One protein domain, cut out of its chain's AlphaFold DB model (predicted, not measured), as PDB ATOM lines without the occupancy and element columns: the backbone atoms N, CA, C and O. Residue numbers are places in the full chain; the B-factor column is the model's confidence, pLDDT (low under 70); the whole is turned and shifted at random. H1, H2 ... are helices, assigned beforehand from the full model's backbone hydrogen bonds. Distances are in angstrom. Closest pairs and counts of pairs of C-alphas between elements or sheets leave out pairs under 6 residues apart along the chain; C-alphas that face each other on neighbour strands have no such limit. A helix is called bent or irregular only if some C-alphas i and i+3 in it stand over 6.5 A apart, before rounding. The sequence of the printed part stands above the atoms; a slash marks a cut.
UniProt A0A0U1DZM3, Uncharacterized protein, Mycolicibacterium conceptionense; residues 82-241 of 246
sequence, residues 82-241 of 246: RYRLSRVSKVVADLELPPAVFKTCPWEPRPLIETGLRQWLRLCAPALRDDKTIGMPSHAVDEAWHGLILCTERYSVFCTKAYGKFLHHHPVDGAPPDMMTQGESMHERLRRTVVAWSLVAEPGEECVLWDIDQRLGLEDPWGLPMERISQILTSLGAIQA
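This is residues 82 to 241 of the 246 residues of an uncharacterized protein of Mycolicibacterium conceptionense (UniProt A0A0U1DZM3). A long helix, H3, runs through the core of a rounded cluster of helices; H4 crosses it near its first half and H7 crosses it near its second half, while H1 and H5, running opposite ways side by side, pack on it. H9 packs on H7 at the far side from this core, and short H6 lies far out on a loop, touching no helix. The printed part has 160 residues with nine named helices, H1 to H9 in chain order, and no named strand: the class is all helix. It is compact, with a radius of gyration of the C-alphas of 15.5 A and spans of 44 by 37 by 36 A.

H1, residues 82 to 93, begins at C-alpha 82 (-43.480, -15.632, -21.130) and is 16.3 A long from first to last C-alpha. H2 is residues 99 to 102. H3, residues 110 to 129, is 29.4 A long and neither bent nor irregular, but only just: C-alphas 123 and 126 are 6.3 A apart. H4, residues 139 to 150, measures 16.9 A, and H5, residues 152 to 163, 15.7 A. H6 is residues 177 to 180. H7, residues 186 to 200, measures 21.2 A. H8 is residues 212 to 215. H9, residues 226 to 240, is 20.9 A long and ends at C-alpha 240 (-48.186, -29.410, -29.533).

H3 is the hub, touching five helices. With residues 118 to 126 it touches H1, at a shallow tilt of 31 degrees, opposite ways; the closest C-alphas, of Val 92 and Arg 118, are 6.1 A apart. H1 touches H5 at a shallow tilt of 22 degrees, opposite ways, with C-alphas of Val 88 and Ala 162 closest at 4.9 A. H3 touches H4 about perpendicular, at 73 degrees, Leu 117 and Val 141 having the closest C-alphas at 5.4 A. H3 touches H7 about perpendicular too, at 89 degrees, with C-alphas of Leu 123 and Ala 196 closest at 5.2 A. H2 touches H4, the closest C-alphas being those of Val 101 and Gly 147, 4.1 A. H8 only just touches H3, with 3 pairs of C-alphas within 8 A, the closest those of Gly 116 and Ile 212 at 7.4 A. H9 touches H7 at a steep tilt of 61 degrees, the same way, C-alphas of Val 194 and Ile 229 being closest at 6.6 A. H3 and H9 are apart. In H1, H4, H5, H7 and H9 every O i to N i+4 pair is within hydrogen-bond range, in H3 13 of 16; H2, H6 and H8 are too short for such a pair.

The C-alphas farthest apart, of Lys 103 and Ala 241, are 45.9 A apart. The printed part has no cut. The links H5 to H6 and H7 to H8 are long. Mean pLDDT of the printed part is 90.6; residues 171 to 184 and residue 241 are under 70.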
ATOM      1  N   ARG A  82     -44.393 -16.424 -20.291       77.81
ATOM      2  CA  ARG A  82     -43.480 -15.632 -21.130       77.81
ATOM      3  C   ARG A  82     -42.802 -14.533 -20.319       77.81
ATOM      4  O   ARG A  82     -41.588 -14.428 -20.357       77.81
ATOM      5  N   TYR A  83     -43.570 -13.811 -19.504       77.00
ATOM      6  CA  TYR A  83     -43.052 -12.773 -18.615       77.00
ATOM      7  C   TYR A  83     -42.026 -13.301 -17.600       77.00
ATOM      8  O   TYR A  83     -41.010 -12.663 -17.338       77.00
ATOM      9  N   ARG A  84     -42.258 -14.486 -17.019       85.12
ATOM     10  CA  ARG A  84     -41.279 -15.095 -16.104       85.12
ATOM     11  C   ARG A  84     -39.979 -15.457 -16.816       85.12
ATOM     12  O   ARG A  84     -38.918 -15.195 -16.264       85.12
ATOM     13  N   LEU A  85     -40.057 -16.046 -18.008       89.94
ATOM     14  CA  LEU A  85     -38.864 -16.422 -18.768       89.94
ATOM     15  C   LEU A  85     -38.110 -15.193 -19.284       89.94
ATOM     16  O   LEU A  85     -36.896 -15.147 -19.142       89.94
ATOM     17  N   SER A  86     -38.806 -14.152 -19.749       90.38
ATOM     18  CA  SER A  86     -38.156 -12.903 -20.163       90.38
ATOM     19  C   SER A  86     -37.475 -12.183 -18.997       90.38
ATOM     20  O   SER A  86     -36.377 -11.650 -19.155       90.38
ATOM     21  N   ARG A  87     -38.066 -12.222 -17.792       93.81
ATOM     22  CA  ARG A  87     -37.400 -11.743 -16.572       93.81
ATOM     23  C   ARG A  87     -36.111 -12.517 -16.299       93.81
ATOM     24  O   ARG A  87     -35.110 -11.889 -15.969       93.81
ATOM     25  N   VAL A  88     -36.123 -13.847 -16.424       96.19
ATOM     26  CA  VAL A  88     -34.908 -14.664 -16.265       96.19
ATOM     27  C   VAL A  88     -33.870 -14.277 -17.307       96.19
ATOM     28  O   VAL A  88     -32.737 -14.014 -16.926       96.19
ATOM     29  N   SER A  89     -34.244 -14.174 -18.585       96.00
ATOM     30  CA  SER A  89     -33.326 -13.766 -19.653       96.00
ATOM     31  C   SER A  89     -32.672 -12.417 -19.357       96.00
ATOM     32  O   SER A  89     -31.463 -12.292 -19.513       96.00
ATOM     33  N   LYS A  90     -33.426 -11.439 -18.834       96.88
ATOM     34  CA  LYS A  90     -32.867 -10.150 -18.397       96.88
ATOM     35  C   LYS A  90     -31.874 -10.310 -17.241       96.88
ATOM     36  O   LYS A  90     -30.773  -9.790 -17.318       96.88
ATOM     37  N   VAL A  91     -32.232 -11.057 -16.191       98.25
ATOM     38  CA  VAL A  91     -31.330 -11.298 -15.045       98.25
ATOM     39  C   VAL A  91     -30.055 -12.028 -15.477       98.25
ATOM     40  O   VAL A  91     -28.980 -11.721 -14.974       98.25
ATOM     41  N   VAL A  92     -30.165 -12.982 -16.401       98.31
ATOM     42  CA  VAL A  92     -29.019 -13.697 -16.971       98.31
ATOM     43  C   VAL A  92     -28.173 -12.780 -17.849       98.31
ATOM     44  O   VAL A  92     -26.956 -12.901 -17.813       98.31
ATOM     45  N   ALA A  93     -28.767 -11.862 -18.611       97.44
ATOM     46  CA  ALA A  93     -28.022 -10.877 -19.396       97.44
ATOM     47  C   ALA A  93     -27.247  -9.901 -18.494       97.44
ATOM     48  O   ALA A  93     -26.069  -9.655 -18.731       97.44
ATOM     49  N   ASP A  94     -27.880  -9.436 -17.415       97.88
ATOM     50  CA  ASP A  94     -27.289  -8.516 -16.436       97.88
ATOM     51  C   ASP A  94     -26.289  -9.214 -15.484       97.88
ATOM     52  O   ASP A  94     -25.629  -8.557 -14.677       97.88
ATOM     53  N   LEU A  95     -26.173 -10.551 -15.535       98.19
ATOM     54  CA  LEU A  95     -25.209 -11.293 -14.726       98.19
ATOM     55  C   LEU A  95     -23.786 -10.981 -15.194       98.19
ATOM     56  O   LEU A  95     -23.342 -11.390 -16.268       98.19
ATOM     57  N   GLU A  96     -23.047 -10.295 -14.343       97.31
ATOM     58  CA  GLU A  96     -21.613 -10.104 -14.489       97.31
ATOM     59  C   GLU A  96     -20.847 -11.391 -14.128       97.31
ATOM     60  O   GLU A  96     -21.037 -11.959 -13.044       97.31
ATOM     61  N   LEU A  97     -19.921 -11.795 -14.997       97.81
ATOM     62  CA  LEU A  97     -19.067 -12.972 -14.830       97.81
ATOM     63  C   LEU A  97     -17.616 -12.510 -14.609       97.81
ATOM     64  O   LEU A  97     -16.909 -12.238 -15.578       97.81
ATOM     65  N   PRO A  98     -17.161 -12.336 -13.351       96.94
ATOM     66  CA  PRO A  98     -15.797 -11.888 -13.087       96.94
ATOM     67  C   PRO A  98     -14.777 -12.954 -13.518       96.94
ATOM     68  O   PRO A  98     -15.116 -14.138 -13.548       96.94
ATOM     69  N   PRO A  99     -13.496 -12.593 -13.741       96.69
ATOM     70  CA  PRO A  99     -12.459 -13.548 -14.145       96.69
ATOM     71  C   PRO A  99     -12.334 -14.783 -13.238       96.69
ATOM     72  O   PRO A  99     -11.959 -15.853 -13.707       96.69
ATOM     73  N   ALA A 100     -12.689 -14.656 -11.953       96.62
ATOM     74  CA  ALA A 100     -12.705 -15.759 -10.993       96.62
ATOM     75  C   ALA A 100     -13.630 -16.925 -11.397       96.62
ATOM     76  O   ALA A 100     -13.336 -18.061 -11.038       96.62
ATOM     77  N   VAL A 101     -14.692 -16.665 -12.171       97.94
ATOM     78  CA  VAL A 101     -15.609 -17.692 -12.705       97.94
ATOM     79  C   VAL A 101     -14.880 -18.681 -13.616       97.94
ATOM     80  O   VAL A 101     -15.238 -19.848 -13.667       97.94
ATOM     81  N   PHE A 102     -13.830 -18.237 -14.304       97.69
ATOM     82  CA  PHE A 102     -13.110 -19.043 -15.291       97.69
ATOM     83  C   PHE A 102     -11.770 -19.553 -14.768       97.69
ATOM     84  O   PHE A 102     -10.961 -20.049 -15.541       97.69
ATOM     85  N   LYS A 103     -11.497 -19.419 -13.464       95.50
ATOM     86  CA  LYS A 103     -10.179 -19.725 -12.890       95.50
ATOM     87  C   LYS A 103      -9.732 -21.168 -13.157       95.50
ATOM     88  O   LYS A 103      -8.541 -21.402 -13.330       95.50
ATOM     89  N   THR A 104     -10.673 -22.105 -13.158       93.19
ATOM     90  CA  THR A 104     -10.445 -23.536 -13.401       93.19
ATOM     91  C   THR A 104     -10.859 -23.973 -14.807       93.19
ATOM     92  O   THR A 104     -10.696 -25.136 -15.141       93.19
ATOM     93  N   CYS A 105     -11.336 -23.046 -15.647       96.06
ATOM     94  CA  CYS A 105     -11.783 -23.296 -17.014       96.06
ATOM     95  C   CYS A 105     -10.646 -22.936 -17.995       96.06
ATOM     96  O   CYS A 105     -10.441 -21.750 -18.268       96.06
ATOM     97  N   PRO A 106      -9.865 -23.915 -18.497       95.50
ATOM     98  CA  PRO A 106      -8.665 -23.643 -19.293       95.50
ATOM     99  C   PRO A 106      -8.957 -23.331 -20.768       95.50
ATOM    100  O   PRO A 106      -8.041 -22.954 -21.499       95.50
ATOM    101  N   TRP A 107     -10.193 -23.540 -21.227       97.44
ATOM    102  CA  TRP A 107     -10.545 -23.477 -22.643       97.44
ATOM    103  C   TRP A 107     -10.831 -22.051 -23.116       97.44
ATOM    104  O   TRP A 107     -11.351 -21.211 -22.382       97.44
ATOM    105  N   GLU A 108     -10.521 -21.792 -24.384       96.38
ATOM    106  CA  GLU A 108     -10.701 -20.504 -25.050       96.38
ATOM    107  C   GLU A 108     -11.317 -20.731 -26.448       96.38
ATOM    108  O   GLU A 108     -11.049 -21.766 -27.059       96.38
ATOM    109  N   PRO A 109     -12.121 -19.790 -26.986       97.56
ATOM    110  CA  PRO A 109     -12.323 -18.429 -26.488       97.56
ATOM    111  C   PRO A 109     -13.396 -18.315 -25.391       97.56
ATOM    112  O   PRO A 109     -14.530 -18.773 -25.544       97.56
ATOM    113  N   ARG A 110     -13.082 -17.589 -24.315       97.19
ATOM    114  CA  ARG A 110     -13.971 -17.338 -23.170       97.19
ATOM    115  C   ARG A 110     -15.344 -16.759 -23.537       97.19
ATOM    116  O   ARG A 110     -16.324 -17.231 -22.963       97.19
ATOM    117  N   PRO A 111     -15.488 -15.824 -24.503       98.19
ATOM    118  CA  PRO A 111     -16.809 -15.346 -24.924       98.19
ATOM    119  C   PRO A 111     -17.774 -16.451 -25.385       98.19
ATOM    120  O   PRO A 111     -18.988 -16.332 -25.197       98.19
ATOM    121  N   LEU A 112     -17.260 -17.547 -25.959       98.56
ATOM    122  CA  LEU A 112     -18.087 -18.686 -26.360       98.56
ATOM    123  C   LEU A 112     -18.610 -19.446 -25.130       98.56
ATOM    124  O   LEU A 112     -19.798 -19.762 -25.058       98.56
ATOM    125  N   ILE A 113     -17.754 -19.653 -24.127       98.62
ATOM    126  CA  ILE A 113     -18.098 -20.307 -22.852       98.62
ATOM    127  C   ILE A 113     -19.084 -19.453 -22.056       98.62
ATOM    128  O   ILE A 113     -20.070 -19.969 -21.537       98.62
ATOM    129  N   GLU A 114     -18.886 -18.133 -22.018       98.62
ATOM    130  CA  GLU A 114     -19.844 -17.189 -21.434       98.62
ATOM    131  C   GLU A 114     -21.221 -17.288 -22.094       98.62
ATOM    132  O   GLU A 114     -22.244 -17.305 -21.403       98.62
ATOM    133  N   THR A 115     -21.258 -17.386 -23.425       98.62
ATOM    134  CA  THR A 115     -22.503 -17.563 -24.180       98.62
ATOM    135  C   THR A 115     -23.193 -18.871 -23.789       98.62
ATOM    136  O   THR A 115     -24.383 -18.858 -23.460       98.62
ATOM    137  N   GLY A 116     -22.443 -19.977 -23.736       98.56
ATOM    138  CA  GLY A 116     -22.937 -21.278 -23.282       98.56
ATOM    139  C   GLY A 116     -23.474 -21.238 -21.849       98.56
ATOM    140  O   GLY A 116     -24.606 -21.652 -21.603       98.56
ATOM    141  N   LEU A 117     -22.737 -20.639 -20.911       98.81
ATOM    142  CA  LEU A 117     -23.169 -20.489 -19.520       98.81
ATOM    143  C   LEU A 117     -24.474 -19.692 -19.413       98.81
ATOM    144  O   LEU A 117     -25.397 -20.093 -18.704       98.81
ATOM    145  N   ARG A 118     -24.611 -18.592 -20.158       98.75
ATOM    146  CA  ARG A 118     -25.860 -17.811 -20.190       98.75
ATOM    147  C   ARG A 118     -27.017 -18.589 -20.814       98.75
ATOM    148  O   ARG A 118     -28.159 -18.441 -20.376       98.75
ATOM    149  N   GLN A 119     -26.769 -19.410 -21.833       98.62
ATOM    150  CA  GLN A 119     -27.785 -20.316 -22.373       98.62
ATOM    151  C   GLN A 119     -28.221 -21.327 -21.312       98.62
ATOM    152  O   GLN A 119     -29.410 -21.397 -21.004       98.62
ATOM    153  N   TRP A 120     -27.270 -22.005 -20.669       98.50
ATOM    154  CA  TRP A 120     -27.533 -22.986 -19.617       98.50
ATOM    155  C   TRP A 120     -28.381 -22.412 -18.475       98.50
ATOM    156  O   TRP A 120     -29.430 -22.960 -18.135       98.50
ATOM    157  N   LEU A 121     -28.002 -21.247 -17.946       98.56
ATOM    158  CA  LEU A 121     -28.726 -20.593 -16.855       98.56
ATOM    159  C   LEU A 121     -30.173 -20.221 -17.229       98.56
ATOM    160  O   LEU A 121     -31.054 -20.219 -16.360       98.56
ATOM    161  N   ARG A 122     -30.462 -19.939 -18.508       98.31
ATOM    162  CA  ARG A 122     -31.841 -19.758 -18.991       98.31
ATOM    163  C   ARG A 122     -32.612 -21.077 -19.012       98.31
ATOM    164  O   ARG A 122     -33.772 -21.085 -18.597       98.31
ATOM    165  N   LEU A 123     -31.982 -22.183 -19.422       97.88
ATOM    166  CA  LEU A 123     -32.602 -23.517 -19.437       97.88
ATOM    167  C   LEU A 123     -33.047 -23.980 -18.047       97.88
ATOM    168  O   LEU A 123     -34.085 -24.632 -17.912       97.88
ATOM    169  N   CYS A 124     -32.308 -23.604 -17.000       97.50
ATOM    170  CA  CYS A 124     -32.649 -23.971 -15.629       97.50
ATOM    171  C   CYS A 124     -34.011 -23.415 -15.181       97.50
ATOM    172  O   CYS A 124     -34.673 -24.023 -14.344       97.50
ATOM    173  N   ALA A 125     -34.479 -22.288 -15.727       96.25
ATOM    174  CA  ALA A 125     -35.723 -21.659 -15.282       96.25
ATOM    175  C   ALA A 125     -36.999 -22.483 -15.538       96.25
ATOM    176  O   ALA A 125     -37.763 -22.683 -14.588       96.25
ATOM    177  N   PRO A 126     -37.298 -22.950 -16.769       94.62
ATOM    178  CA  PRO A 126     -38.446 -23.826 -16.987       94.62
ATOM    179  C   PRO A 126     -38.310 -25.159 -16.242       94.62
ATOM    180  O   PRO A 126     -39.312 -25.633 -15.714       94.62
ATOM    181  N   ALA A 127     -37.099 -25.719 -16.145       93.50
ATOM    182  CA  ALA A 127     -36.846 -26.976 -15.443       93.50
ATOM    183  C   ALA A 127     -37.129 -26.861 -13.933       93.50
ATOM    184  O   ALA A 127     -37.968 -27.586 -13.406       93.50
ATOM    185  N   LEU A 128     -36.552 -25.863 -13.252       93.06
ATOM    186  CA  LEU A 128     -36.770 -25.604 -11.821       93.06
ATOM    187  C   LEU A 128     -38.225 -25.286 -11.473       93.06
ATOM    188  O   LEU A 128     -38.657 -25.533 -10.342       93.06
ATOM    189  N   ARG A 129     -38.957 -24.666 -12.406       90.62
ATOM    190  CA  ARG A 129     -40.380 -24.344 -12.243       90.62
ATOM    191  C   ARG A 129     -41.241 -25.603 -12.243       90.62
ATOM    192  O   ARG A 129     -42.217 -25.645 -11.502       90.62
ATOM    193  N   ASP A 130     -40.895 -26.566 -13.090       90.62
ATOM    194  CA  ASP A 130     -41.643 -27.810 -13.284       90.62
ATOM    195  C   ASP A 130     -41.024 -28.992 -12.521       90.62
ATOM    196  O   ASP A 130     -41.386 -30.138 -12.772       90.62
ATOM    197  N   ASP A 131     -40.101 -28.698 -11.599       89.88
ATOM    198  CA  ASP A 131     -39.397 -29.666 -10.753       89.88
ATOM    199  C   ASP A 131     -38.708 -30.781 -11.554       89.88
ATOM    200  O   ASP A 131     -38.762 -31.964 -11.226       89.88
ATOM    201  N   LYS A 132     -38.087 -30.392 -12.673       90.62
ATOM    202  CA  LYS A 132     -37.337 -31.293 -13.546       90.62
ATOM    203  C   LYS A 132     -35.843 -31.073 -13.402       90.62
ATOM    204  O   LYS A 132     -35.366 -29.939 -13.341       90.62
ATOM    205  N   THR A 133     -35.110 -32.174 -13.470       90.06
ATOM    206  CA  THR A 133     -33.656 -32.173 -13.611       90.06
ATOM    207  C   THR A 133     -33.291 -32.185 -15.094       90.06
ATOM    208  O   THR A 133     -33.839 -32.969 -15.869       90.06
ATOM    209  N   ILE A 134     -32.363 -31.313 -15.487       93.69
ATOM    210  CA  ILE A 134     -31.776 -31.256 -16.834       93.69
ATOM    211  C   ILE A 134     -30.289 -31.630 -16.779       93.69
ATOM    212  O   ILE A 134     -29.675 -31.604 -15.707       93.69
ATOM    213  N   GLY A 135     -29.728 -32.051 -17.911       93.31
ATOM    214  CA  GLY A 135     -28.337 -32.501 -18.036       93.31
ATOM    215  C   GLY A 135     -27.459 -31.434 -18.679       93.31
ATOM    216  O   GLY A 135     -27.875 -30.831 -19.665       93.31
ATOM    217  N   MET A 136     -26.270 -31.201 -18.127       95.12
ATOM    218  CA  MET A 136     -25.274 -30.305 -18.717       95.12
ATOM    219  C   MET A 136     -24.639 -30.991 -19.941       95.12
ATOM    220  O   MET A 136     -24.100 -32.081 -19.774       95.12
ATOM    221  N   PRO A 137     -24.710 -30.409 -21.153       96.25
ATOM    222  CA  PRO A 137     -24.160 -31.015 -22.368       96.25
ATOM    223  C   PRO A 137     -22.741 -30.525 -22.712       96.25
ATOM    224  O   PRO A 137     -22.307 -30.733 -23.835       96.25
ATOM    225  N   SER A 138     -22.041 -29.826 -21.811       97.38
ATOM    226  CA  SER A 138     -20.705 -29.272 -22.076       97.38
ATOM    227  C   SER A 138     -19.825 -29.286 -20.831       97.38
ATOM    228  O   SER A 138     -20.228 -28.764 -19.791       97.38
ATOM    229  N   HIS A 139     -18.610 -29.815 -20.964       96.25
ATOM    230  CA  HIS A 139     -17.566 -29.753 -19.945       96.25
ATOM    231  C   HIS A 139     -17.151 -28.312 -19.648       96.25
ATOM    232  O   HIS A 139     -17.090 -27.904 -18.489       96.25
ATOM    233  N   ALA A 140     -16.890 -27.519 -20.692       98.00
ATOM    234  CA  ALA A 140     -16.402 -26.154 -20.525       98.00
ATOM    235  C   ALA A 140     -17.415 -25.264 -19.789       98.00
ATOM    236  O   ALA A 140     -17.044 -24.435 -18.955       98.00
ATOM    237  N   VAL A 141     -18.705 -25.456 -20.080       98.31
ATOM    238  CA  VAL A 141     -19.786 -24.722 -19.418       98.31
ATOM    239  C   VAL A 141     -20.035 -25.232 -17.997       98.31
ATOM    240  O   VAL A 141     -20.334 -24.410 -17.129       98.31
ATOM    241  N   ASP A 142     -19.885 -26.535 -17.734       96.75
ATOM    242  CA  ASP A 142     -19.951 -27.087 -16.372       96.75
ATOM    243  C   ASP A 142     -18.871 -26.483 -15.472       96.75
ATOM    244  O   ASP A 142     -19.178 -25.946 -14.410       96.75
ATOM    245  N   GLU A 143     -17.633 -26.444 -15.961       97.12
ATOM    246  CA  GLU A 143     -16.492 -25.888 -15.233       97.12
ATOM    247  C   GLU A 143     -16.682 -24.389 -14.933       97.12
ATOM    248  O   GLU A 143     -16.465 -23.917 -13.814       97.12
ATOM    249  N   ALA A 144     -17.173 -23.618 -15.912       98.25
ATOM    250  CA  ALA A 144     -17.518 -22.214 -15.696       98.25
ATOM    251  C   ALA A 144     -18.689 -22.049 -14.707       98.25
ATOM    252  O   ALA A 144     -18.711 -21.109 -13.904       98.25
ATOM    253  N   TRP A 145     -19.672 -22.954 -14.722       98.00
ATOM    254  CA  TRP A 145     -20.763 -22.935 -13.753       98.00
ATOM    255  C   TRP A 145     -20.264 -23.244 -12.335       98.00
ATOM    256  O   TRP A 145     -20.667 -22.551 -11.396       98.00
ATOM    257  N   HIS A 146     -19.336 -24.189 -12.162       97.12
ATOM    258  CA  HIS A 146     -18.679 -24.438 -10.873       97.12
ATOM    259  C   HIS A 146     -17.951 -23.194 -10.366       97.12
ATOM    260  O   HIS A 146     -18.158 -22.789  -9.219       97.12
ATOM    261  N   GLY A 147     -17.183 -22.514 -11.220       97.50
ATOM    262  CA  GLY A 147     -16.533 -21.257 -10.848       97.50
ATOM    263  C   GLY A 147     -17.524 -20.152 -10.452       97.50
ATOM    264  O   GLY A 147     -17.275 -19.394  -9.508       97.50
ATOM    265  N   LEU A 148     -18.692 -20.086 -11.101       98.38
ATOM    266  CA  LEU A 148     -19.773 -19.186 -10.693       98.38
ATOM    267  C   LEU A 148     -20.341 -19.556  -9.313       98.38
ATOM    268  O   LEU A 148     -20.572 -18.653  -8.511       98.38
ATOM    269  N   ILE A 149     -20.530 -20.843  -9.007       97.50
ATOM    270  CA  ILE A 149     -21.002 -21.312  -7.691       97.50
ATOM    271  C   ILE A 149     -20.041 -20.880  -6.574       97.50
ATOM    272  O   ILE A 149     -20.491 -20.462  -5.504       97.50
ATOM    273  N   LEU A 150     -18.729 -20.916  -6.831       97.19
ATOM    274  CA  LEU A 150     -17.703 -20.475  -5.878       97.19
ATOM    275  C   LEU A 150     -17.736 -18.963  -5.608       97.19
ATOM    276  O   LEU A 150     -17.285 -18.514  -4.553       97.19
ATOM    277  N   CYS A 151     -18.333 -18.167  -6.498       97.50
ATOM    278  CA  CYS A 151     -18.681 -16.771  -6.229       97.50
ATOM    279  C   CYS A 151     -19.975 -16.701  -5.388       97.50
ATOM    280  O   CYS A 151     -20.984 -16.150  -5.829       97.50
ATOM    281  N   THR A 152     -19.953 -17.284  -4.186       97.19
ATOM    282  CA  THR A 152     -21.142 -17.694  -3.410       97.19
ATOM    283  C   THR A 152     -22.188 -16.596  -3.197       97.19
ATOM    284  O   THR A 152     -23.374 -16.828  -3.440       97.19
ATOM    285  N   GLU A 153     -21.783 -15.383  -2.806       97.94
ATOM    286  CA  GLU A 153     -22.700 -14.245  -2.643       97.94
ATOM    287  C   GLU A 153     -23.394 -13.906  -3.968       97.94
ATOM    288  O   GLU A 153     -24.625 -13.887  -4.053       97.94
ATOM    289  N   ARG A 154     -22.611 -13.724  -5.035       98.00
ATOM    290  CA  ARG A 154     -23.107 -13.406  -6.379       98.00
ATOM    291  C   ARG A 154     -24.041 -14.492  -6.900       98.00
ATOM    292  O   ARG A 154     -25.111 -14.173  -7.421       98.00
ATOM    293  N   TYR A 155     -23.668 -15.755  -6.721       98.56
ATOM    294  CA  TYR A 155     -24.480 -16.891  -7.135       98.56
ATOM    295  C   TYR A 155     -25.807 -16.952  -6.375       98.56
ATOM    296  O   TYR A 155     -26.860 -17.132  -6.989       98.56
ATOM    297  N   SER A 156     -25.789 -16.720  -5.059       98.25
ATOM    298  CA  SER A 156     -27.004 -16.694  -4.239       98.25
ATOM    299  C   SER A 156     -27.963 -15.567  -4.655       98.25
ATOM    300  O   SER A 156     -29.163 -15.799  -4.829       98.25
ATOM    301  N   VAL A 157     -27.438 -14.361  -4.909       98.38
ATOM    302  CA  VAL A 157     -28.216 -13.203  -5.369       98.38
ATOM    303  C   VAL A 157     -28.795 -13.463  -6.755       98.38
ATOM    304  O   VAL A 157     -29.975 -13.188  -6.991       98.38
ATOM    305  N   PHE A 158     -27.992 -14.015  -7.665       98.50
ATOM    306  CA  PHE A 158     -28.442 -14.417  -8.992       98.50
ATOM    307  C   PHE A 158     -29.591 -15.429  -8.907       98.50
ATOM    308  O   PHE A 158     -30.651 -15.186  -9.485       98.50
ATOM    309  N   CYS A 159     -29.437 -16.509  -8.134       98.12
ATOM    310  CA  CYS A 159     -30.458 -17.548  -7.998       98.12
ATOM    311  C   CYS A 159     -31.777 -16.992  -7.444       98.12
ATOM    312  O   CYS A 159     -32.850 -17.257  -7.991       98.12
ATOM    313  N   THR A 160     -31.714 -16.149  -6.413       97.62
ATOM    314  CA  THR A 160     -32.900 -15.474  -5.869       97.62
ATOM    315  C   THR A 160     -33.565 -14.574  -6.912       97.62
ATOM    316  O   THR A 160     -34.787 -14.608  -7.078       97.62
ATOM    317  N   LYS A 161     -32.787 -13.789  -7.667       97.50
ATOM    318  CA  LYS A 161     -33.324 -12.880  -8.691       97.50
ATOM    319  C   LYS A 161     -33.928 -13.621  -9.884       97.50
ATOM    320  O   LYS A 161     -34.991 -13.206 -10.355       97.50
ATOM    321  N   ALA A 162     -33.269 -14.672 -10.368       96.88
ATOM    322  CA  ALA A 162     -33.678 -15.428 -11.546       96.88
ATOM    323  C   ALA A 162     -34.795 -16.427 -11.214       96.88
ATOM    324  O   ALA A 162     -35.851 -16.428 -11.847       96.88
ATOM    325  N   TYR A 163     -34.599 -17.252 -10.188       95.94
ATOM    326  CA  TYR A 163     -35.438 -18.425  -9.932       95.94
ATOM    327  C   TYR A 163     -36.335 -18.274  -8.701       95.94
ATOM    328  O   TYR A 163     -37.348 -18.968  -8.598       95.94
ATOM    329  N   GLY A 164     -35.993 -17.367  -7.781       95.50
ATOM    330  CA  GLY A 164     -36.664 -17.228  -6.483       95.50
ATOM    331  C   GLY A 164     -36.306 -18.328  -5.478       95.50
ATOM    332  O   GLY A 164     -36.884 -18.372  -4.399       95.50
ATOM    333  N   LYS A 165     -35.371 -19.214  -5.834       94.06
ATOM    334  CA  LYS A 165     -34.798 -20.267  -4.990       94.06
ATOM    335  C   LYS A 165     -33.372 -20.563  -5.448       94.06
ATOM    336  O   LYS A 165     -33.001 -20.204  -6.565       94.06
ATOM    337  N   PHE A 166     -32.587 -21.210  -4.594       96.19
ATOM    338  CA  PHE A 166     -31.233 -21.633  -4.937       96.19
ATOM    339  C   PHE A 166     -31.268 -22.743  -6.000       96.19
ATOM    340  O   PHE A 166     -32.102 -23.649  -5.925       96.19
ATOM    341  N   LEU A 167     -30.394 -22.658  -7.003       95.31
ATOM    342  CA  LEU A 167     -30.166 -23.742  -7.954       95.31
ATOM    343  C   LEU A 167     -29.050 -24.620  -7.383       95.31
ATOM    344  O   LEU A 167     -27.904 -24.195  -7.300       95.31
ATOM    345  N   HIS A 168     -29.389 -25.824  -6.938       91.44
ATOM    346  CA  HIS A 168     -28.407 -26.745  -6.374       91.44
ATOM    347  C   HIS A 168     -27.656 -27.485  -7.486       91.44
ATOM    348  O   HIS A 168     -28.263 -27.970  -8.441       91.44
ATOM    349  N   HIS A 169     -26.335 -27.576  -7.341       86.75
ATOM    350  CA  HIS A 169     -25.495 -28.455  -8.145       86.75
ATOM    351  C   HIS A 169     -25.326 -29.791  -7.416       86.75
ATOM    352  O   HIS A 169     -24.995 -29.813  -6.231       86.75
ATOM    353  N   HIS A 170     -25.555 -30.892  -8.129       78.75
ATOM    354  CA  HIS A 170     -25.393 -32.251  -7.620       78.75
ATOM    355  C   HIS A 170     -24.314 -32.948  -8.459       78.75
ATOM    356  O   HIS A 170     -24.621 -33.376  -9.575       78.75
ATOM    357  N   PRO A 171     -23.058 -33.012  -7.976       66.06
ATOM    358  CA  PRO A 171     -21.974 -33.645  -8.715       66.06
ATOM    359  C   PRO A 171     -22.226 -35.147  -8.856       66.06
ATOM    360  O   PRO A 171     -22.722 -35.790  -7.928       66.06
ATOM    361  N   VAL A 172     -21.850 -35.702 -10.008       58.97
ATOM    362  CA  VAL A 172     -21.993 -37.137 -10.306       58.97
ATOM    363  C   VAL A 172     -21.179 -37.990  -9.322       58.97
ATOM    364  O   VAL A 172     -21.670 -39.019  -8.870       58.97
ATOM    365  N   ASP A 173     -20.008 -37.506  -8.895       55.88
ATOM    366  CA  ASP A 173     -19.087 -38.234  -8.006       55.88
ATOM    367  C   ASP A 173     -19.389 -38.069  -6.503       55.88
ATOM    368  O   ASP A 173     -18.728 -38.677  -5.662       55.88
ATOM    369  N   GLY A 174     -20.363 -37.225  -6.140       46.69
ATOM    370  CA  GLY A 174     -20.712 -36.917  -4.745       46.69
ATOM    371  C   GLY A 174     -22.062 -37.470  -4.284       46.69
ATOM    372  O   GLY A 174     -22.475 -37.199  -3.155       46.69
ATOM    373  N   ALA A 175     -22.778 -38.197  -5.145       50.53
ATOM    374  CA  ALA A 175     -24.053 -38.807  -4.792       50.53
ATOM    375  C   ALA A 175     -23.830 -40.038  -3.887       50.53
ATOM    376  O   ALA A 175     -22.944 -40.846  -4.168       50.53
ATOM    377  N   PRO A 176     -24.623 -40.227  -2.813       48.19
ATOM    378  CA  PRO A 176     -24.603 -41.474  -2.062       48.19
ATOM    379  C   PRO A 176     -24.883 -42.664  -3.003       48.19
ATOM    380  O   PRO A 176     -25.698 -42.523  -3.922       48.19
ATOM    381  N   PRO A 177     -24.263 -43.840  -2.787       50.09
ATOM    382  CA  PRO A 177     -24.422 -45.000  -3.667       50.09
ATOM    383  C   PRO A 177     -25.884 -45.422  -3.903       50.09
ATOM    384  O   PRO A 177     -26.196 -45.963  -4.962       50.09
ATOM    385  N   ASP A 178     -26.787 -45.142  -2.953       50.66
ATOM    386  CA  ASP A 178     -28.217 -45.461  -3.063       50.66
ATOM    387  C   ASP A 178     -28.965 -44.592  -4.097       50.66
ATOM    388  O   ASP A 178     -29.867 -45.085  -4.782       50.66
ATOM    389  N   MET A 179     -28.536 -43.341  -4.303       49.19
ATOM    390  CA  MET A 179     -29.092 -42.410  -5.290       49.19
ATOM    391  C   MET A 179     -28.600 -42.702  -6.711       49.19
ATOM    392  O   MET A 179     -29.292 -42.384  -7.677       49.19
ATOM    393  N   MET A 180     -27.432 -43.337  -6.860       45.50
ATOM    394  CA  MET A 180     -26.886 -43.718  -8.170       45.50
ATOM    395  C   MET A 180     -27.596 -44.950  -8.757       45.50
ATOM    396  O   MET A 180     -27.731 -45.056  -9.973       45.50
ATOM    397  N   THR A 181     -28.119 -45.846  -7.910       43.34
ATOM    398  CA  THR A 181     -28.830 -47.072  -8.330       43.34
ATOM    399  C   THR A 181     -30.292 -46.873  -8.752       43.34
ATOM    400  O   THR A 181     -30.884 -47.784  -9.325       43.34
ATOM    401  N   GLN A 182     -30.878 -45.694  -8.515       46.91
ATOM    402  CA  GLN A 182     -32.236 -45.318  -8.961       46.91
ATOM    403  C   GLN A 182     -32.251 -44.059  -9.849       46.91
ATOM    404  O   GLN A 182     -33.313 -43.515 -10.154       46.91
ATOM    405  N   GLY A 183     -31.070 -43.577 -10.245       56.59
ATOM    406  CA  GLY A 183     -30.908 -42.325 -10.970       56.59
ATOM    407  C   GLY A 183     -31.443 -42.388 -12.399       56.59
ATOM    408  O   GLY A 183     -31.217 -43.338 -13.146       56.59
ATOM    409  N   GLU A 184     -32.134 -41.329 -12.798       69.81
ATOM    410  CA  GLU A 184     -32.502 -41.090 -14.186       69.81
ATOM    411  C   GLU A 184     -31.260 -41.019 -15.090       69.81
ATOM    412  O   GLU A 184     -30.290 -40.325 -14.773       69.81
ATOM    413  N   SER A 185     -31.289 -41.718 -16.232       84.38
ATOM    414  CA  SER A 185     -30.141 -41.768 -17.146       84.38
ATOM    415  C   SER A 185     -29.727 -40.372 -17.634       84.38
ATOM    416  O   SER A 185     -30.565 -39.496 -17.869       84.38
ATOM    417  N   MET A 186     -28.427 -40.169 -17.869       83.81
ATOM    418  CA  MET A 186     -27.927 -38.904 -18.426       83.81
ATOM    419  C   MET A 186     -28.597 -38.562 -19.766       83.81
ATOM    420  O   MET A 186     -28.920 -37.405 -20.018       83.81
ATOM    421  N   HIS A 187     -28.896 -39.573 -20.586       86.81
ATOM    422  CA  HIS A 187     -29.629 -39.417 -21.845       86.81
ATOM    423  C   HIS A 187     -30.993 -38.740 -21.655       86.81
ATOM    424  O   HIS A 187     -31.371 -37.873 -22.442       86.81
ATOM    425  N   GLU A 188     -31.723 -39.104 -20.602       89.56
ATOM    426  CA  GLU A 188     -33.029 -38.521 -20.292       89.56
ATOM    427  C   GLU A 188     -32.897 -37.080 -19.778       89.56
ATOM    428  O   GLU A 188     -33.630 -36.184 -20.207       89.56
ATOM    429  N   ARG A 189     -31.893 -36.813 -18.938       92.12
ATOM    430  CA  ARG A 189     -31.583 -35.452 -18.474       92.12
ATOM    431  C   ARG A 189     -31.205 -34.525 -19.634       92.12
ATOM    432  O   ARG A 189     -31.708 -33.404 -19.709       92.12
ATOM    433  N   LEU A 190     -30.369 -34.997 -20.558       93.94
ATOM    434  CA  LEU A 190     -29.969 -34.270 -21.767       93.94
ATOM    435  C   LEU A 190     -31.146 -34.048 -22.725       93.94
ATOM    436  O   LEU A 190     -31.292 -32.967 -23.295       93.94
ATOM    437  N   ARG A 191     -32.059 -35.019 -22.849       94.81
ATOM    438  CA  ARG A 191     -33.301 -34.834 -23.612       94.81
ATOM    439  C   ARG A 191     -34.125 -33.672 -23.057       94.81
ATOM    440  O   ARG A 191     -34.600 -32.827 -23.820       94.81
ATOM    441  N   ARG A 192     -34.271 -33.577 -21.733       95.31
ATOM    442  CA  ARG A 192     -34.968 -32.447 -21.096       95.31
ATOM    443  C   ARG A 192     -34.242 -31.125 -21.285       95.31
ATOM    444  O   ARG A 192     -34.909 -30.100 -21.363       95.31
ATOM    445  N   THR A 193     -32.922 -31.121 -21.430       96.69
ATOM    446  CA  THR A 193     -32.169 -29.918 -21.816       96.69
ATOM    447  C   THR A 193     -32.624 -29.390 -23.179       96.69
ATOM    448  O   THR A 193     -32.868 -28.192 -23.316       96.69
ATOM    449  N   VAL A 194     -32.862 -30.270 -24.159       96.94
ATOM    450  CA  VAL A 194     -33.427 -29.888 -25.470       96.94
ATOM    451  C   VAL A 194     -34.859 -29.359 -25.334       96.94
ATOM    452  O   VAL A 194     -35.207 -28.332 -25.921       96.94
ATOM    453  N   VAL A 195     -35.693 -30.005 -24.508       95.62
ATOM    454  CA  VAL A 195     -37.045 -29.502 -24.206       95.62
ATOM    455  C   VAL A 195     -36.964 -28.107 -23.581       95.62
ATOM    456  O   VAL A 195     -37.647 -27.197 -24.042       95.62
ATOM    457  N   ALA A 196     -36.106 -27.899 -22.583       96.12
ATOM    458  CA  ALA A 196     -35.901 -26.606 -21.939       96.12
ATOM    459  C   ALA A 196     -35.439 -25.535 -22.938       96.12
ATOM    460  O   ALA A 196     -35.934 -24.411 -22.877       96.12
ATOM    461  N   TRP A 197     -34.569 -25.882 -23.892       96.75
ATOM    462  CA  TRP A 197     -34.155 -24.977 -24.966       96.75
ATOM    463  C   TRP A 197     -35.339 -24.506 -25.811       96.75
ATOM    464  O   TRP A 197     -35.543 -23.303 -25.955       96.75
ATOM    465  N   SER A 198     -36.211 -25.423 -26.249       93.94
ATOM    466  CA  SER A 198     -37.423 -25.082 -27.025       93.94
ATOM    467  C   SER A 198     -38.367 -24.106 -26.306       93.94
ATOM    468  O   SER A 198     -39.199 -23.437 -26.917       93.94
ATOM    469  N   LEU A 199     -38.250 -24.031 -24.980       92.56
ATOM    470  CA  LEU A 199     -39.087 -23.212 -24.124       92.56
ATOM    471  C   LEU A 199     -38.548 -21.794 -23.918       92.56
ATOM    472  O   LEU A 199     -39.353 -20.958 -23.486       92.56
ATOM    473  N   VAL A 200     -37.250 -21.559 -24.157       94.38
ATOM    474  CA  VAL A 200     -36.538 -20.305 -23.833       94.38
ATOM    475  C   VAL A 200     -35.758 -19.690 -24.993       94.38
ATOM    476  O   VAL A 200     -35.334 -18.547 -24.854       94.38
ATOM    477  N   ALA A 201     -35.542 -20.426 -26.084       93.69
ATOM    478  CA  ALA A 201     -34.824 -19.936 -27.254       93.69
ATOM    479  C   ALA A 201     -35.528 -18.716 -27.861       93.69
ATOM    480  O   ALA A 201     -36.752 -18.721 -28.039       93.69
ATOM    481  N   GLU A 202     -34.753 -17.685 -28.194       91.62
ATOM    482  CA  GLU A 202     -35.255 -16.546 -28.961       91.62
ATOM    483  C   GLU A 202     -35.314 -16.884 -30.467       91.62
ATOM    484  O   GLU A 202     -34.599 -17.775 -30.939       91.62
ATOM    485  N   PRO A 203     -36.167 -16.209 -31.262       91.69
ATOM    486  CA  PRO A 203     -36.259 -16.466 -32.697       91.69
ATOM    487  C   PRO A 203     -34.909 -16.311 -33.408       91.69
ATOM    488  O   PRO A 203     -34.294 -15.249 -33.358       91.69
ATOM    489  N   GLY A 204     -34.470 -17.369 -34.095       92.88
ATOM    490  CA  GLY A 204     -33.193 -17.394 -34.816       92.88
ATOM    491  C   GLY A 204     -31.957 -17.559 -33.928       92.88
ATOM    492  O   GLY A 204     -30.845 -17.522 -34.445       92.88
ATOM    493  N   GLU A 205     -32.119 -17.743 -32.615       95.38
ATOM    494  CA  GLU A 205     -30.995 -17.990 -31.717       95.38
ATOM    495  C   GLU A 205     -30.435 -19.408 -31.907       95.38
ATOM    496  O   GLU A 205     -31.158 -20.404 -31.817       95.38
ATOM    497  N   GLU A 206     -29.122 -19.505 -32.113       94.88
ATOM    498  CA  GLU A 206     -28.399 -20.776 -32.115       94.88
ATOM    499  C   GLU A 206     -27.978 -21.169 -30.696       94.88
ATOM    500  O   GLU A 206     -27.471 -20.350 -29.927       94.88
ATOM    501  N   CYS A 207     -28.141 -22.445 -30.348       97.44
ATOM    502  CA  CYS A 207     -27.646 -22.976 -29.081       97.44
ATOM    503  C   CYS A 207     -26.209 -23.466 -29.257       97.44
ATOM    504  O   CYS A 207     -25.984 -24.439 -29.975       97.44
ATOM    505  N   VAL A 208     -25.253 -22.841 -28.575       98.31
ATOM    506  CA  VAL A 208     -23.851 -23.285 -28.619       98.31
ATOM    507  C   VAL A 208     -23.621 -24.512 -27.742       98.31
ATOM    508  O   VAL A 208     -22.666 -25.242 -27.946       98.31
ATOM    509  N   LEU A 209     -24.509 -24.786 -26.781       98.12
ATOM    510  CA  LEU A 209     -24.374 -25.912 -25.849       98.12
ATOM    511  C   LEU A 209     -24.285 -27.289 -26.524       98.12
ATOM    512  O   LEU A 209     -23.876 -28.246 -25.878       98.12
ATOM    513  N   TRP A 210     -24.712 -27.415 -27.781       97.19
ATOM    514  CA  TRP A 210     -24.753 -28.696 -28.487       97.19
ATOM    515  C   TRP A 210     -23.386 -29.170 -28.967       97.19
ATOM    516  O   TRP A 210     -23.181 -30.377 -29.076       97.19
ATOM    517  N   ASP A 211     -22.486 -28.234 -29.253       97.38
ATOM    518  CA  ASP A 211     -21.216 -28.488 -29.927       97.38
ATOM    519  C   ASP A 211     -20.074 -27.583 -29.432       97.38
ATOM    520  O   ASP A 211     -18.981 -27.605 -29.995       97.38
ATOM    521  N   ILE A 212     -20.289 -26.788 -28.378       98.25
ATOM    522  CA  ILE A 212     -19.281 -25.873 -27.829       98.25
ATOM    523  C   ILE A 212     -17.970 -26.583 -27.488       98.25
ATOM    524  O   ILE A 212     -16.911 -26.069 -27.837       98.25
ATOM    525  N   ASP A 213     -18.014 -27.770 -26.884       98.25
ATOM    526  CA  ASP A 213     -16.803 -28.518 -26.539       98.25
ATOM    527  C   ASP A 213     -16.016 -28.922 -27.798       98.25
ATOM    528  O   ASP A 213     -14.789 -28.821 -27.833       98.25
ATOM    529  N   GLN A 214     -16.718 -29.287 -28.876       97.56
ATOM    530  CA  GLN A 214     -16.100 -29.564 -30.172       97.56
ATOM    531  C   GLN A 214     -15.478 -28.297 -30.776       97.56
ATOM    532  O   GLN A 214     -14.356 -28.340 -31.278       97.56
ATOM    533  N   ARG A 215     -16.175 -27.154 -30.705       97.69
ATOM    534  CA  ARG A 215     -15.663 -25.858 -31.191       97.69
ATOM    535  C   ARG A 215     -14.420 -25.396 -30.424       97.69
ATOM    536  O   ARG A 215     -13.571 -24.725 -31.004       97.69
ATOM    537  N   LEU A 216     -14.323 -25.747 -29.142       97.88
ATOM    538  CA  LEU A 216     -13.180 -25.468 -28.268       97.88
ATOM    539  C   LEU A 216     -12.043 -26.497 -28.409       97.88
ATOM    540  O   LEU A 216     -10.968 -26.285 -27.852       97.88
ATOM    541  N   GLY A 217     -12.256 -27.591 -29.148       97.25
ATOM    542  CA  GLY A 217     -11.241 -28.617 -29.395       97.25
ATOM    543  C   GLY A 217     -10.953 -29.523 -28.195       97.25
ATOM    544  O   GLY A 217      -9.808 -29.934 -28.015       97.25
ATOM    545  N   LEU A 218     -11.956 -29.814 -27.361       96.75
ATOM    546  CA  LEU A 218     -11.811 -30.785 -26.271       96.75
ATOM    547  C   LEU A 218     -11.576 -32.198 -26.827       96.75
ATOM    548  O   LEU A 218     -12.112 -32.555 -27.874       96.75
ATOM    549  N   GLU A 219     -10.780 -32.999 -26.111       92.56
ATOM    550  CA  GLU A 219     -10.422 -34.370 -26.514       92.56
ATOM    551  C   GLU A 219     -11.620 -35.331 -26.450       92.56
ATOM    552  O   GLU A 219     -11.812 -36.133 -27.360       92.56
ATOM    553  N   ASP A 220     -12.453 -35.195 -25.416       90.38
ATOM    554  CA  ASP A 220     -13.698 -35.947 -25.232       90.38
ATOM    555  C   ASP A 220     -14.865 -34.956 -25.097       90.38
ATOM    556  O   ASP A 220     -15.269 -34.605 -23.985       90.38
ATOM    557  N   PRO A 221     -15.339 -34.369 -26.212       93.81
ATOM    558  CA  PRO A 221     -16.349 -33.331 -26.146       93.81
ATOM    559  C   PRO A 221     -17.677 -33.912 -25.663       93.81
ATOM    560  O   PRO A 221     -18.206 -34.865 -26.243       93.81
ATOM    561  N   TRP A 222     -18.275 -33.273 -24.654       93.12
ATOM    562  CA  TRP A 222     -19.701 -33.454 -24.430       93.12
ATOM    563  C   TRP A 222     -20.482 -32.746 -25.538       93.12
ATOM    564  O   TRP A 222     -19.968 -31.918 -26.295       93.12
ATOM    565  N   GLY A 223     -21.751 -33.107 -25.666       89.88
ATOM    566  CA  GLY A 223     -22.634 -32.476 -26.625       89.88
ATOM    567  C   GLY A 223     -23.847 -33.329 -26.921       89.88
ATOM    568  O   GLY A 223     -24.100 -34.362 -26.293       89.88
ATOM    569  N   LEU A 224     -24.618 -32.885 -27.905       92.69
ATOM    570  CA  LEU A 224     -25.759 -33.627 -28.420       92.69
ATOM    571  C   LEU A 224     -25.737 -33.605 -29.952       92.69
ATOM    572  O   LEU A 224     -25.722 -32.522 -30.536       92.69
ATOM    573  N   PRO A 225     -25.802 -34.770 -30.627       93.00
ATOM    574  CA  PRO A 225     -25.862 -34.814 -32.081       93.00
ATOM    575  C   PRO A 225     -27.098 -34.080 -32.607       93.00
ATOM    576  O   PRO A 225     -28.207 -34.268 -32.096       93.00
ATOM    577  N   MET A 226     -26.934 -33.312 -33.688       92.25
ATOM    578  CA  MET A 226     -28.040 -32.572 -34.312       92.25
ATOM    579  C   MET A 226     -29.205 -33.467 -34.737       92.25
ATOM    580  O   MET A 226     -30.362 -33.052 -34.646       92.25
ATOM    581  N   GLU A 227     -28.930 -34.708 -35.141       93.19
ATOM    582  CA  GLU A 227     -29.968 -35.698 -35.436       93.19
ATOM    583  C   GLU A 227     -30.840 -35.973 -34.204       93.19
ATOM    584  O   GLU A 227     -32.068 -35.895 -34.272       93.19
ATOM    585  N   ARG A 228     -30.214 -36.210 -33.046       92.38
ATOM    586  CA  ARG A 228     -30.926 -36.475 -31.793       92.38
ATOM    587  C   ARG A 228     -31.749 -35.268 -31.352       92.38
ATOM    588  O   ARG A 228     -32.897 -35.428 -30.941       92.38
ATOM    589  N   ILE A 229     -31.191 -34.063 -31.471       93.94
ATOM    590  CA  ILE A 229     -31.905 -32.809 -31.193       93.94
ATOM    591  C   ILE A 229     -33.139 -32.694 -32.097       93.94
ATOM    592  O   ILE A 229     -34.242 -32.442 -31.609       93.94
ATOM    593  N   SER A 230     -32.974 -32.948 -33.396       92.56
ATOM    594  CA  SER A 230     -34.054 -32.867 -34.388       92.56
ATOM    595  C   SER A 230     -35.176 -33.866 -34.104       92.56
ATOM    596  O   SER A 230     -36.352 -33.505 -34.184       92.56
ATOM    597  N   GLN A 231     -34.837 -35.096 -33.709       92.62
ATOM    598  CA  GLN A 231     -35.815 -36.106 -33.292       92.62
ATOM    599  C   GLN A 231     -36.668 -35.607 -32.115       92.62
ATOM    600  O   GLN A 231     -37.896 -35.657 -32.176       92.62
ATOM    601  N   ILE A 232     -36.034 -35.061 -31.070       92.38
ATOM    602  CA  ILE A 232     -36.729 -34.561 -29.872       92.38
ATOM    603  C   ILE A 232     -37.646 -33.380 -30.219       92.38
ATOM    604  O   ILE A 232     -38.805 -33.350 -29.798       92.38
ATOM    605  N   LEU A 233     -37.152 -32.418 -31.006       90.56
ATOM    606  CA  LEU A 233     -37.936 -31.256 -31.436       90.56
ATOM    607  C   LEU A 233     -39.127 -31.659 -32.317       90.56
ATOM    608  O   LEU A 233     -40.213 -31.097 -32.174       90.56
ATOM    609  N   THR A 234     -38.962 -32.674 -33.167       91.50
ATOM    610  CA  THR A 234     -40.056 -33.223 -33.981       91.50
ATOM    611  C   THR A 234     -41.137 -33.849 -33.097       91.50
ATOM    612  O   THR A 234     -42.321 -33.547 -33.258       91.50
ATOM    613  N   SER A 235     -40.749 -34.660 -32.104       89.00
ATOM    614  CA  SER A 235     -41.694 -35.229 -31.133       89.00
ATOM    615  C   SER A 235     -42.432 -34.149 -30.331       89.00
ATOM    616  O   SER A 235     -43.630 -34.280 -30.078       89.00
ATOM    617  N   LEU A 236     -41.752 -33.059 -29.959       87.31
ATOM    618  CA  LEU A 236     -42.379 -31.910 -29.298       87.31
ATOM    619  C   LEU A 236     -43.435 -31.241 -30.185       87.31
ATOM    620  O   LEU A 236     -44.525 -30.932 -29.700       87.31
ATOM    621  N   GLY A 237     -43.135 -31.048 -31.472       83.50
ATOM    622  CA  GLY A 237     -44.081 -30.499 -32.444       83.50
ATOM    623  C   GLY A 237     -45.348 -31.349 -32.570       83.50
ATOM    624  O   GLY A 237     -46.453 -30.807 -32.552       83.50
ATOM    625  N   ALA A 238     -45.204 -32.677 -32.594       79.44
ATOM    626  CA  ALA A 238     -46.334 -33.607 -32.644       79.44
ATOM    627  C   ALA A 238     -47.246 -33.512 -31.403       79.44
ATOM    628  O   ALA A 238     -48.467 -33.559 -31.530       79.44
ATOM    629  N   ILE A 239     -46.669 -33.313 -30.210       78.25
ATOM    630  CA  ILE A 239     -47.425 -33.140 -28.953       78.25
ATOM    631  C   ILE A 239     -48.172 -31.797 -28.915       78.25
ATOM    632  O   ILE A 239     -49.230 -31.685 -28.293       78.25
ATOM    633  N   GLN A 240     -47.618 -30.760 -29.543       71.50
ATOM    634  CA  GLN A 240     -48.186 -29.410 -29.533       71.50
ATOM    635  C   GLN A 240     -49.230 -29.175 -30.638       71.50
ATOM    636  O   GLN A 240     -50.013 -28.227 -30.527       71.50
ATOM    637  N   ALA A 241     -49.272 -30.019 -31.673       68.19
ATOM    638  CA  ALA A 241     -50.254 -29.929 -32.748       68.19
ATOM    639  C   ALA A 241     -51.688 -30.211 -32.238       68.19
ATOM    640  O   ALA A 241     -51.888 -31.142 -31.449       68.19
TER     641      ALA A 241